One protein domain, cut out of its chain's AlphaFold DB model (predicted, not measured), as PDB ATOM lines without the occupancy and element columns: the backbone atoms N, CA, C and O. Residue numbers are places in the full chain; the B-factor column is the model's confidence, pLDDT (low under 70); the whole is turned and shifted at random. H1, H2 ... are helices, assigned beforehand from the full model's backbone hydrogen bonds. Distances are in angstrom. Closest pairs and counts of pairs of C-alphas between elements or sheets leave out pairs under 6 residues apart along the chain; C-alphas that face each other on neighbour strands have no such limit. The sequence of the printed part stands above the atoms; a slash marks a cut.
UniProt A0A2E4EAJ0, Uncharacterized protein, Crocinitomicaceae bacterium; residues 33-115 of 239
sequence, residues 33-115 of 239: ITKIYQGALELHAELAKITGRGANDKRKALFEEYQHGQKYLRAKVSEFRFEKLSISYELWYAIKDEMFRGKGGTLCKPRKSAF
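AT A GLANCE: This is residues 33 to 115 of the 239 residues of an uncharacterized protein of Crocinitomicaceae bacterium (UniProt A0A2E4EAJ0). Three helices are loosely grouped with their centres in a triangle: H1, the longest, forms one side, and H2 and H3 lie across from it, running opposite ways to each other. Two long stretches with no named element, residues 68 to 88 and residues 100 to 115, pass on opposite sides of this group, and the second comes back toward the first residue of H1. The printed part has 83 residues with three named helices, in the order H1, H2, H3, and no named strand; the class is all helix, though under half of the residues, 40 of 83, are in named elements. The whole is compact, with a radius of gyration of the C-alphas of 12.2 A, and spans 33 by 29 by 18 A.

HOW THE PARTS SIT: H1, residues 33 to 48, and H2, residues 55 to 67, form a helical hairpin. They touch through residues 47 to 48 and 59 to 63 alone, and their closest C-alphas, those of Leu 47 and Arg 59, are 5.6 A apart. They run opposite ways at a steep tilt of 40 degrees. H3, residues 89 to 99, is close to H1 but not clearly touching, with the closest C-alphas, those of Ala 40 and Ile 95, 7.0 A apart; the two run the same way at a steep tilt of 50 degrees. H3 is also close to H2 but not clearly touching, with the closest C-alphas, those of Gln 67 and Trp 92, 7.7 A apart, at a shallow tilt of 21 degrees, opposite ways. Every O i to N i+4 pair is within hydrogen-bond range in H1 and H3, and 8 of 9 are in H2.

IN THESE COORDINATES: H1 begins at C-alpha 33, (-34.162, 136.566, -14.247), and measures 22.2 A to C-alpha 48. H2 measures 19.0 A from C-alpha 55, (-13.314, 122.123, -1.255), to C-alpha 67. H3 measures 15.1 A and ends at C-alpha 99, (-24.134, 131.148, -3.708).

THE WHOLE: The two C-alphas farthest apart, those of Ile 33 and Arg 53, are 34.0 A apart, while those of Ile 33 and Phe 115, the first and last printed, are 6.5 A apart. The printed part has no cut. The link from H1 to H2 is short, with 6 residues, and that from H2 to H3 is long, with 21. The mean pLDDT of the printed part is 80.2, and residues 67 to 85 are under 70.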
ATOM      1  N   ILE A  33     -34.556 136.875 -15.631       93.25
ATOM      2  CA  ILE A  33     -34.162 136.566 -14.247       93.25
ATOM      3  C   ILE A  33     -34.397 135.089 -13.899       93.25
ATOM      4  O   ILE A  33     -33.564 134.460 -13.249       93.25
ATOM      5  N   THR A  34     -35.491 134.492 -14.380       93.75
ATOM      6  CA  THR A  34     -35.760 133.057 -14.186       93.75
ATOM      7  C   THR A  34     -34.711 132.186 -14.878       93.75
ATOM      8  O   THR A  34     -34.246 131.211 -14.289       93.75
ATOM      9  N   LYS A  35     -34.298 132.546 -16.102       90.50
ATOM     10  CA  LYS A  35     -33.229 131.849 -16.833       90.50
ATOM     11  C   LYS A  35     -31.904 131.903 -16.064       90.50
ATOM     12  O   LYS A  35     -31.199 130.903 -15.986       90.50
ATOM     13  N   ILE A  36     -31.592 133.049 -15.467       90.06
ATOM     14  CA  ILE A  36     -30.372 133.246 -14.675       90.06
ATOM     15  C   ILE A  36     -30.415 132.435 -13.381       90.06
ATOM     16  O   ILE A  36     -29.447 131.751 -13.063       90.06
ATOM     17  N   TYR A  37     -31.548 132.439 -12.671       92.69
ATOM     18  CA  TYR A  37     -31.742 131.589 -11.494       92.69
ATOM     19  C   TYR A  37     -31.533 130.106 -11.827       92.69
ATOM     20  O   TYR A  37     -30.858 129.393 -11.085       92.69
ATOM     21  N   GLN A  38     -32.062 129.646 -12.964       90.31
ATOM     22  CA  GLN A  38     -31.870 128.271 -13.417       90.31
ATOM     23  C   GLN A  38     -30.393 127.964 -13.711       90.31
ATOM     24  O   GLN A  38     -29.875 126.955 -13.235       90.31
ATOM     25  N   GLY A  39     -29.686 128.875 -14.388       87.56
ATOM     26  CA  GLY A  39     -28.242 128.755 -14.601       87.56
ATOM     27  C   GLY A  39     -27.435 128.721 -13.297       87.56
ATOM     28  O   GLY A  39     -26.489 127.944 -13.172       87.56
ATOM     29  N   ALA A  40     -27.838 129.498 -12.287       90.94
ATOM     30  CA  ALA A  40     -27.214 129.478 -10.965       90.94
ATOM     31  C   ALA A  40     -27.452 128.147 -10.223       90.94
ATOM     32  O   ALA A  40     -26.558 127.663  -9.527       90.94
ATOM     33  N   LEU A  41     -28.628 127.524 -10.374       92.19
ATOM     34  CA  LEU A  41     -28.901 126.192  -9.819       92.19
ATOM     35  C   LEU A  41     -28.022 125.111 -10.456       92.19
ATOM     36  O   LEU A  41     -27.518 124.236  -9.749       92.19
ATOM     37  N   GLU A  42     -27.840 125.175 -11.772       89.38
ATOM     38  CA  GLU A  42     -26.994 124.249 -12.527       89.38
ATOM     39  C   GLU A  42     -25.517 124.416 -12.141       89.38
ATOM     40  O   GLU A  42     -24.858 123.438 -11.789       89.38
ATOM     41  N   LEU A  43     -25.026 125.657 -12.058       87.62
ATOM     42  CA  LEU A  43     -23.678 125.949 -11.562       87.62
ATOM     43  C   LEU A  43     -23.471 125.472 -10.124       87.62
ATOM     44  O   LEU A  43     -22.450 124.860  -9.810       87.62
ATOM     45  N   HIS A  44     -24.446 125.703  -9.242       93.25
ATOM     46  CA  HIS A  44     -24.401 125.178  -7.881       93.25
ATOM     47  C   HIS A  44     -24.272 123.648  -7.874       93.25
ATOM     48  O   HIS A  44     -23.480 123.112  -7.100       93.25
ATOM     49  N   ALA A  45     -25.034 122.940  -8.716       91.69
ATOM     50  CA  ALA A  45     -24.969 121.484  -8.804       91.69
ATOM     51  C   ALA A  45     -23.575 120.995  -9.230       91.69
ATOM     52  O   ALA A  45     -23.087 120.014  -8.671       91.69
ATOM     53  N   GLU A  46     -22.907 121.698 -10.148       88.50
ATOM     54  CA  GLU A  46     -21.525 121.393 -10.536       88.50
ATOM     55  C   GLU A  46     -20.526 121.664  -9.405       88.50
ATOM     56  O   GLU A  46     -19.721 120.795  -9.063       88.50
ATOM     57  N   LEU A  47     -20.609 122.824  -8.752       91.06
ATOM     58  CA  LEU A  47     -19.715 123.173  -7.642       91.06
ATOM     59  C   LEU A  47     -19.896 122.248  -6.429       91.06
ATOM     60  O   LEU A  47     -18.929 121.936  -5.727       91.06
ATOM     61  N   ALA A  48     -21.116 121.764  -6.186       94.38
ATOM     62  CA  ALA A  48     -21.412 120.841  -5.095       94.38
ATOM     63  C   ALA A  48     -20.689 119.488  -5.240       94.38
ATOM     64  O   ALA A  48     -20.403 118.854  -4.223       94.38
ATOM     65  N   LYS A  49     -20.326 119.074  -6.466       92.81
ATOM     66  CA  LYS A  49     -19.559 117.839  -6.725       92.81
ATOM     67  C   LYS A  49     -18.126 117.903  -6.188       92.81
ATOM     68  O   LYS A  49     -17.519 116.862  -5.946       92.81
ATOM     69  N   ILE A  50     -17.575 119.101  -5.979       92.81
ATOM     70  CA  ILE A  50     -16.237 119.281  -5.403       92.81
ATOM     71  C   ILE A  50     -16.310 118.975  -3.905       92.81
ATOM     72  O   ILE A  50     -16.971 119.697  -3.161       92.81
ATOM     73  N   THR A  51     -15.617 117.935  -3.443       93.06
ATOM     74  CA  THR A  51     -15.588 117.501  -2.034       93.06
ATOM     75  C   THR A  51     -14.150 117.345  -1.518       93.06
ATOM     76  O   THR A  51     -13.181 117.484  -2.267       93.06
ATOM     77  N   GLY A  52     -13.993 117.112  -0.210       92.88
ATOM     78  CA  GLY A  52     -12.694 116.907   0.441       92.88
ATOM     79  C   GLY A  52     -12.051 118.172   1.023       92.88
ATOM     80  O   GLY A  52     -12.661 119.241   1.114       92.88
ATOM     81  N   ARG A  53     -10.793 118.042   1.468       92.38
ATOM     82  CA  ARG A  53     -10.040 119.137   2.103       92.38
ATOM     83  C   ARG A  53      -9.850 120.302   1.122       92.38
ATOM     84  O   ARG A  53      -9.433 120.100  -0.020       92.38
ATOM     85  N   GLY A  54     -10.167 121.516   1.577       91.75
ATOM     86  CA  GLY A  54     -10.080 122.735   0.764       91.75
ATOM     87  C   GLY A  54     -11.160 122.857  -0.318       91.75
ATOM     88  O   GLY A  54     -11.008 123.652  -1.240       91.75
ATOM     89  N   ALA A  55     -12.249 122.077  -0.248       92.81
ATOM     90  CA  ALA A  55     -13.314 122.123  -1.255       92.81
ATOM     91  C   ALA A  55     -13.925 123.521  -1.429       92.81
ATOM     92  O   ALA A  55     -14.269 123.893  -2.545       92.81
ATOM     93  N   ASN A  56     -14.050 124.304  -0.353       92.19
ATOM     94  CA  ASN A  56     -14.663 125.629  -0.433       92.19
ATOM     95  C   ASN A  56     -13.842 126.606  -1.288       92.19
ATOM     96  O   ASN A  56     -14.401 127.284  -2.145       92.19
ATOM     97  N   ASP A  57     -12.521 126.618  -1.116       92.56
ATOM     98  CA  ASP A  57     -11.629 127.492  -1.886       92.56
ATOM     99  C   ASP A  57     -11.578 127.066  -3.356       92.56
ATOM    100  O   ASP A  57     -11.660 127.904  -4.249       92.56
ATOM    101  N   LYS A  58     -11.571 125.750  -3.617       92.69
ATOM    102  CA  LYS A  58     -11.666 125.195  -4.979       92.69
ATOM    103  C   LYS A  58     -12.968 125.590  -5.681       92.69
ATOM    104  O   LYS A  58     -12.948 125.906  -6.863       92.69
ATOM    105  N   ARG A  59     -14.098 125.582  -4.964       93.38
ATOM    106  CA  ARG A  59     -15.399 126.015  -5.504       93.38
ATOM    107  C   ARG A  59     -15.400 127.501  -5.849       93.38
ATOM    108  O   ARG A  59     -15.936 127.859  -6.888       93.38
ATOM    109  N   LYS A  60     -14.808 128.349  -5.001       91.44
ATOM    110  CA  LYS A  60     -14.675 129.787  -5.278       91.44
ATOM    111  C   LYS A  60     -13.795 130.030  -6.500       91.44
ATOM    112  O   LYS A  60     -14.230 130.727  -7.401       91.44
ATOM    113  N   ALA A  61     -12.624 129.395  -6.564       88.44
ATOM    114  CA  ALA A  61     -11.733 129.503  -7.718       88.44
ATOM    115  C   ALA A  61     -12.443 129.102  -9.021       88.44
ATOM    116  O   ALA A  61     -12.450 129.874  -9.973       88.44
ATOM    117  N   LEU A  62     -13.136 127.955  -9.024       87.19
ATOM    118  CA  LEU A  62     -13.879 127.512 -10.203       87.19
ATOM    119  C   LEU A  62     -15.045 128.455 -10.548       87.19
ATOM    120  O   LEU A  62     -15.327 128.661 -11.721       87.19
ATOM    121  N   PHE A  63     -15.722 129.039  -9.554       88.12
ATOM    122  CA  PHE A  63     -16.758 130.047  -9.793       88.12
ATOM    123  C   PHE A  63     -16.189 131.277 -10.519       88.12
ATOM    124  O   PHE A  63     -16.764 131.684 -11.522       88.12
ATOM    125  N   GLU A  64     -15.052 131.829 -10.081       83.88
ATOM    126  CA  GLU A  64     -14.412 132.974 -10.756       83.88
ATOM    127  C   GLU A  64     -13.984 132.636 -12.198       83.88
ATOM    128  O   GLU A  64     -14.125 133.465 -13.095       83.88
ATOM    129  N   GLU A  65     -13.534 131.404 -12.465       80.31
ATOM    130  CA  GLU A  65     -13.201 130.959 -13.830       80.31
ATOM    131  C   GLU A  65     -14.410 131.032 -14.786       80.31
ATOM    132  O   GLU A  65     -14.258 131.382 -15.961       80.31
ATOM    133  N   TYR A  66     -15.628 130.781 -14.286       72.94
ATOM    134  CA  TYR A  66     -16.854 130.914 -15.082       72.94
ATOM    135  C   TYR A  66     -17.173 132.365 -15.470       72.94
ATOM    136  O   TYR A  66     -17.747 132.572 -16.541       72.94
ATOM    137  N   GLN A  67     -16.779 133.360 -14.663       66.69
ATOM    138  CA  GLN A  67     -16.992 134.785 -14.961       66.69
ATOM    139  C   GLN A  67     -16.266 135.218 -16.239       66.69
ATOM    140  O   GLN A  67     -16.768 136.029 -17.011       66.69
ATOM    141  N   HIS A  68     -15.072 134.670 -16.465       52.97
ATOM    142  CA  HIS A  68     -14.183 135.098 -17.542       52.97
ATOM    143  C   HIS A  68     -14.349 134.292 -18.836       52.97
ATOM    144  O   HIS A  68     -13.557 134.456 -19.763       52.97
ATOM    145  N   GLY A  69     -15.335 133.386 -18.905       50.75
ATOM    146  CA  GLY A  69     -15.515 132.490 -20.052       50.75
ATOM    147  C   GLY A  69     -14.322 131.552 -20.297       50.75
ATOM    148  O   GLY A  69     -14.276 130.862 -21.314       50.75
ATOM    149  N   GLN A  70     -13.353 131.491 -19.379       41.38
ATOM    150  CA  GLN A  70     -12.157 130.677 -19.538       41.38
ATOM    151  C   GLN A  70     -12.416 129.271 -19.016       41.38
ATOM    152  O   GLN A  70     -12.148 128.923 -17.872       41.38
ATOM    153  N   LYS A  71     -12.933 128.423 -19.905       42.62
ATOM    154  CA  LYS A  71     -13.027 126.984 -19.673       42.62
ATOM    155  C   LYS A  71     -11.645 126.341 -19.831       42.62
ATOM    156  O   LYS A  71     -11.362 125.747 -20.865       42.62
ATOM    157  N   TYR A  72     -10.803 126.401 -18.803       35.66
ATOM    158  CA  TYR A  72      -9.620 125.547 -18.727       35.66
ATOM    159  C   TYR A  72      -9.422 125.026 -17.313       35.66
ATOM    160  O   TYR A  72      -8.742 125.658 -16.525       35.66
ATOM    161  N   LEU A  73      -9.940 123.823 -17.043       32.44
ATOM    162  CA  LEU A  73      -9.197 122.757 -16.368       32.44
ATOM    163  C   LEU A  73      -9.975 121.436 -16.462       32.44
ATOM    164  O   LEU A  73     -11.190 121.362 -16.303       32.44
ATOM    165  N   ARG A  74      -9.223 120.386 -16.799       34.25
ATOM    166  CA  ARG A  74      -9.618 118.987 -17.006       34.25
ATOM    167  C   ARG A  74     -10.670 118.481 -16.008       34.25
ATOM    168  O   ARG A  74     -10.336 117.920 -14.970       34.25
ATOM    169  N   ALA A  75     -11.935 118.534 -16.390       34.72
ATOM    170  CA  ALA A  75     -12.946 117.631 -15.870       34.72
ATOM    171  C   ALA A  75     -13.941 117.345 -16.992       34.72
ATOM    172  O   ALA A  75     -14.336 118.250 -17.725       34.72
ATOM    173  N   LYS A  76     -14.342 116.076 -17.136       37.44
ATOM    174  CA  LYS A  76     -15.467 115.636 -17.975       37.44
ATOM    175  C   LYS A  76     -16.794 116.150 -17.391       37.44
ATOM    176  O   LYS A  76     -17.689 115.373 -17.079       37.44
ATOM    177  N   VAL A  77     -16.895 117.456 -17.178       42.50
ATOM    178  CA  VAL A  77     -18.137 118.144 -16.868       42.50
ATOM    179  C   VAL A  77     -18.748 118.467 -18.221       42.50
ATOM    180  O   VAL A  77     -18.153 119.187 -19.032       42.50
ATOM    181  N   SER A  78     -19.890 117.831 -18.487       41.66
ATOM    182  CA  SER A  78     -20.801 118.126 -19.595       41.66
ATOM    183  C   SER A  78     -20.803 119.616 -19.902       41.66
ATOM    184  O   SER A  78     -20.763 120.402 -18.967       41.66
ATOM    185  N   GLU A  79     -20.823 119.980 -21.184       43.50
ATOM    186  CA  GLU A  79     -20.685 121.311 -21.795       43.50
ATOM    187  C   GLU A  79     -21.495 122.463 -21.161       43.50
ATOM    188  O   GLU A  79     -22.286 123.132 -21.820       43.50
ATOM    189  N   PHE A  80     -21.257 122.765 -19.891       42.56
ATOM    190  CA  PHE A  80     -21.889 123.853 -19.181       42.56
ATOM    191  C   PHE A  80     -21.129 125.129 -19.522       42.56
ATOM    192  O   PHE A  80     -20.141 125.500 -18.893       42.56
ATOM    193  N   ARG A  81     -21.520 125.734 -20.641       48.72
ATOM    194  CA  ARG A  81     -20.993 127.007 -21.121       48.72
ATOM    195  C   ARG A  81     -21.843 128.128 -20.526       48.72
ATOM    196  O   ARG A  81     -22.899 128.459 -21.061       48.72
ATOM    197  N   PHE A  82     -21.355 128.732 -19.442       46.78
ATOM    198  CA  PHE A  82     -21.891 129.997 -18.908       46.78
ATOM    199  C   PHE A  82     -21.849 131.133 -19.952       46.78
ATOM    200  O   PHE A  82     -22.636 132.069 -19.870       46.78
ATOM    201  N   GLU A  83     -21.030 130.962 -21.001       43.47
ATOM    202  CA  GLU A  83     -20.937 131.739 -22.253       43.47
ATOM    203  C   GLU A  83     -22.282 132.116 -22.921       43.47
ATOM    204  O   GLU A  83     -22.289 132.954 -23.817       43.47
ATOM    205  N   LYS A  84     -23.427 131.531 -22.533       53.88
ATOM    206  CA  LYS A  84     -24.755 131.879 -23.091       53.88
ATOM    207  C   LYS A  84     -25.681 132.668 -22.163       53.88
ATOM    208  O   LYS A  84     -26.798 133.008 -22.577       53.88
ATOM    209  N   LEU A  85     -25.294 132.931 -20.917       60.50
ATOM    210  CA  LEU A  85     -26.076 133.784 -20.026       60.50
ATOM    211  C   LEU A  85     -25.473 135.186 -20.061       60.50
ATOM    212  O   LEU A  85     -24.487 135.459 -19.391       60.50
ATOM    213  N   SER A  86     -26.064 136.067 -20.870       71.06
ATOM    214  CA  SER A  86     -25.740 137.495 -20.888       71.06
ATOM    215  C   SER A  86     -26.123 138.110 -19.536       71.06
ATOM    216  O   SER A  86     -27.274 138.489 -19.336       71.06
ATOM    217  N   ILE A  87     -25.184 138.107 -18.592       78.94
ATOM    218  CA  ILE A  87     -25.342 138.557 -17.206       78.94
ATOM    219  C   ILE A  87     -24.455 139.788 -17.013       78.94
ATOM    220  O   ILE A  87     -23.309 139.788 -17.451       78.94
ATOM    221  N   SER A  88     -24.985 140.824 -16.364       81.38
ATOM    222  CA  SER A  88     -24.196 141.978 -15.928       81.38
ATOM    223  C   SER A  88     -23.278 141.612 -14.760       81.38
ATOM    224  O   SER A  88     -23.597 140.743 -13.950       81.38
ATOM    225  N   TYR A  89     -22.153 142.302 -14.636       82.50
ATOM    226  CA  TYR A  89     -21.258 142.294 -13.489       82.50
ATOM    227  C   TYR A  89     -22.033 142.395 -12.170       82.50
ATOM    228  O   TYR A  89     -21.897 141.519 -11.324       82.50
ATOM    229  N   GLU A  90     -22.930 143.372 -12.000       83.44
ATOM    230  CA  GLU A  90     -23.725 143.505 -10.766       83.44
ATOM    231  C   GLU A  90     -24.524 142.241 -10.428       83.44
ATOM    232  O   GLU A  90     -24.541 141.779  -9.283       83.44
ATOM    233  N   LEU A  91     -25.169 141.648 -11.433       86.25
ATOM    234  CA  LEU A  91     -25.934 140.427 -11.246       86.25
ATOM    235  C   LEU A  91     -25.031 139.223 -10.979       86.25
ATOM    236  O   LEU A  91     -25.396 138.348 -10.195       86.25
ATOM    237  N   TRP A  92     -23.842 139.185 -11.573       88.06
ATOM    238  CA  TRP A  92     -22.837 138.175 -11.276       88.06
ATOM    239  C   TRP A  92     -22.394 138.221  -9.808       88.06
ATOM    240  O   TRP A  92     -22.376 137.180  -9.144       88.06
ATOM    241  N   TYR A  93     -22.130 139.410  -9.256       89.25
ATOM    242  CA  TYR A  93     -21.828 139.563  -7.827       89.25
ATOM    243  C   TYR A  93     -23.008 139.162  -6.945       89.25
ATOM    244  O   TYR A  93     -22.819 138.436  -5.973       89.25
ATOM    245  N   ALA A  94     -24.236 139.528  -7.318       90.88
ATOM    246  CA  ALA A  94     -25.422 139.091  -6.583       90.88
ATOM    247  C   ALA A  94     -25.564 137.554  -6.562       90.88
ATOM    248  O   ALA A  94     -25.919 136.972  -5.533       90.88
ATOM    249  N   ILE A  95     -25.251 136.877  -7.675       92.31
ATOM    250  CA  ILE A  95     -25.222 135.408  -7.749       92.31
ATOM    251  C   ILE A  95     -24.128 134.848  -6.839       92.31
ATOM    252  O   ILE A  95     -24.400 133.920  -6.074       92.31
ATOM    253  N   LYS A  96     -22.914 135.403  -6.901       92.69
ATOM    254  CA  LYS A  96     -21.778 134.996  -6.067       92.69
ATOM    255  C   LYS A  96     -22.118 135.085  -4.585       92.69
ATOM    256  O   LYS A  96     -21.947 134.105  -3.857       92.69
ATOM    257  N   ASP A  97     -22.637 136.227  -4.156       94.19
ATOM    258  CA  ASP A  97     -22.980 136.484  -2.761       94.19
ATOM    259  C   ASP A  97     -24.075 135.533  -2.279       94.19
ATOM    260  O   ASP A  97     -23.963 134.959  -1.197       94.19
ATOM    261  N   GLU A  98     -25.098 135.274  -3.098       95.94
ATOM    262  CA  GLU A  98     -26.141 134.305  -2.754       95.94
ATOM    263  C   GLU A  98     -25.605 132.863  -2.718       95.94
ATOM    264  O   GLU A  98     -25.975 132.089  -1.829       95.94
ATOM    265  N   MET A  99     -24.721 132.487  -3.645       95.00
ATOM    266  CA  MET A  99     -24.134 131.148  -3.708       95.00
ATOM    267  C   MET A  99     -23.154 130.880  -2.574       95.00
ATOM    268  O   MET A  99     -23.081 129.751  -2.104       95.00
ATOM    269  N   PHE A 100     -22.424 131.882  -2.095       96.00
ATOM    270  CA  PHE A 100     -21.450 131.727  -1.014       96.00
ATOM    271  C   PHE A 100     -21.896 132.394   0.292       96.00
ATOM    272  O   PHE A 100     -21.073 132.679   1.153       96.00
ATOM    273  N   ARG A 101     -23.205 132.581   0.499       95.81
ATOM    274  CA  ARG A 101     -23.769 133.214   1.710       95.81
ATOM    275  C   ARG A 101     -23.576 132.438   3.017       95.81
ATOM    276  O   ARG A 101     -23.936 132.932   4.085       95.81
ATOM    277  N   GLY A 102     -23.146 131.179   2.957       94.44
ATOM    278  CA  GLY A 102     -23.015 130.342   4.144       94.44
ATOM    279  C   GLY A 102     -21.880 130.818   5.054       94.44
ATOM    280  O   GLY A 102     -20.968 131.523   4.620       94.44
ATOM    281  N   LYS A 103     -21.890 130.410   6.329       93.25
ATOM    282  CA  LYS A 103     -20.834 130.774   7.294       93.25
ATOM    283  C   LYS A 103     -19.447 130.450   6.719       93.25
ATOM    284  O   LYS A 103     -19.235 129.345   6.226       93.25
ATOM    285  N   GLY A 104     -18.521 131.410   6.768       89.00
ATOM    286  CA  GLY A 104     -17.177 131.268   6.184       89.00
ATOM    287  C   GLY A 104     -17.147 131.290   4.649       89.00
ATOM    288  O   GLY A 104     -16.185 130.824   4.037       89.00
ATOM    289  N   GLY A 105     -18.201 131.796   4.008       91.81
ATOM    290  CA  GLY A 105     -18.333 131.799   2.557       91.81
ATOM    291  C   GLY A 105     -18.623 130.408   1.999       91.81
ATOM    292  O   GLY A 105     -18.016 130.026   1.001       91.81
ATOM    293  N   THR A 106     -19.411 129.598   2.710       94.12
ATOM    294  CA  THR A 106     -19.722 128.218   2.306       94.12
ATOM    295  C   THR A 106     -20.785 128.187   1.214       94.12
ATOM    296  O   THR A 106     -21.770 128.927   1.268       94.12
ATOM    297  N   LEU A 107     -20.578 127.301   0.231       96.44
ATOM    298  CA  LEU A 107     -21.511 127.100  -0.879       96.44
ATOM    299  C   LEU A 107     -22.911 126.736  -0.360       96.44
ATOM    300  O   LEU A 107     -23.084 125.773   0.388       96.44
ATOM    301  N   CYS A 108     -23.902 127.493  -0.803       97.44
ATOM    302  CA  CYS A 108     -25.311 127.344  -0.506       97.44
ATOM    303  C   CYS A 108     -26.101 127.230  -1.808       97.44
ATOM    304  O   CYS A 108     -25.782 127.871  -2.809       97.44
ATOM    305  N   LYS A 109     -27.198 126.470  -1.765       96.69
ATOM    306  CA  LYS A 109     -28.161 126.451  -2.866       96.69
ATOM    307  C   LYS A 109     -28.773 127.853  -3.030       96.69
ATOM    308  O   LYS A 109     -29.295 128.371  -2.032       96.69
ATOM    309  N   PRO A 110     -28.759 128.435  -4.245       96.56
ATOM    310  CA  PRO A 110     -29.374 129.732  -4.494       96.56
ATOM    311  C   PRO A 110     -30.858 129.732  -4.124       96.56
ATOM    312  O   PRO A 110     -31.605 128.824  -4.503       96.56
ATOM    313  N   ARG A 111     -31.310 130.757  -3.400       96.94
ATOM    314  CA  ARG A 111     -32.733 130.959  -3.109       96.94
ATOM    315  C   ARG A 111     -33.401 131.701  -4.256       96.94
ATOM    316  O   ARG A 111     -32.945 132.767  -4.650       96.94
ATOM    317  N   LYS A 112     -34.562 131.217  -4.705       94.56
ATOM    318  CA  LYS A 112     -35.376 131.905  -5.723       94.56
ATOM    319  C   LYS A 112     -35.700 133.355  -5.341       94.56
ATOM    320  O   LYS A 112     -35.720 134.222  -6.201       94.56
ATOM    321  N   SER A 113     -35.919 133.625  -4.053       94.12
ATOM    322  CA  SER A 113     -36.233 134.963  -3.540       94.12
ATOM    323  C   SER A 113     -35.082 135.971  -3.648       94.12
ATOM    324  O   SER A 113     -35.343 137.163  -3.553       94.12
ATOM    325  N   ALA A 114     -33.833 135.523  -3.822       93.56
ATOM    326  CA  ALA A 114     -32.688 136.416  -4.025       93.56
ATOM    327  C   ALA A 114     -32.664 137.027  -5.439       93.56
ATOM    328  O   ALA A 114     -32.068 138.076  -5.656       93.56
ATOM    329  N   PHE A 115     -33.357 136.401  -6.394       92.88
ATOM    330  CA  PHE A 115     -33.460 136.846  -7.780       92.88
ATOM    331  C   PHE A 115     -34.717 137.703  -7.933       92.88
ATOM    332  O   PHE A 115     -35.800 137.198  -8.242       92.88
TER     333      PHE A 115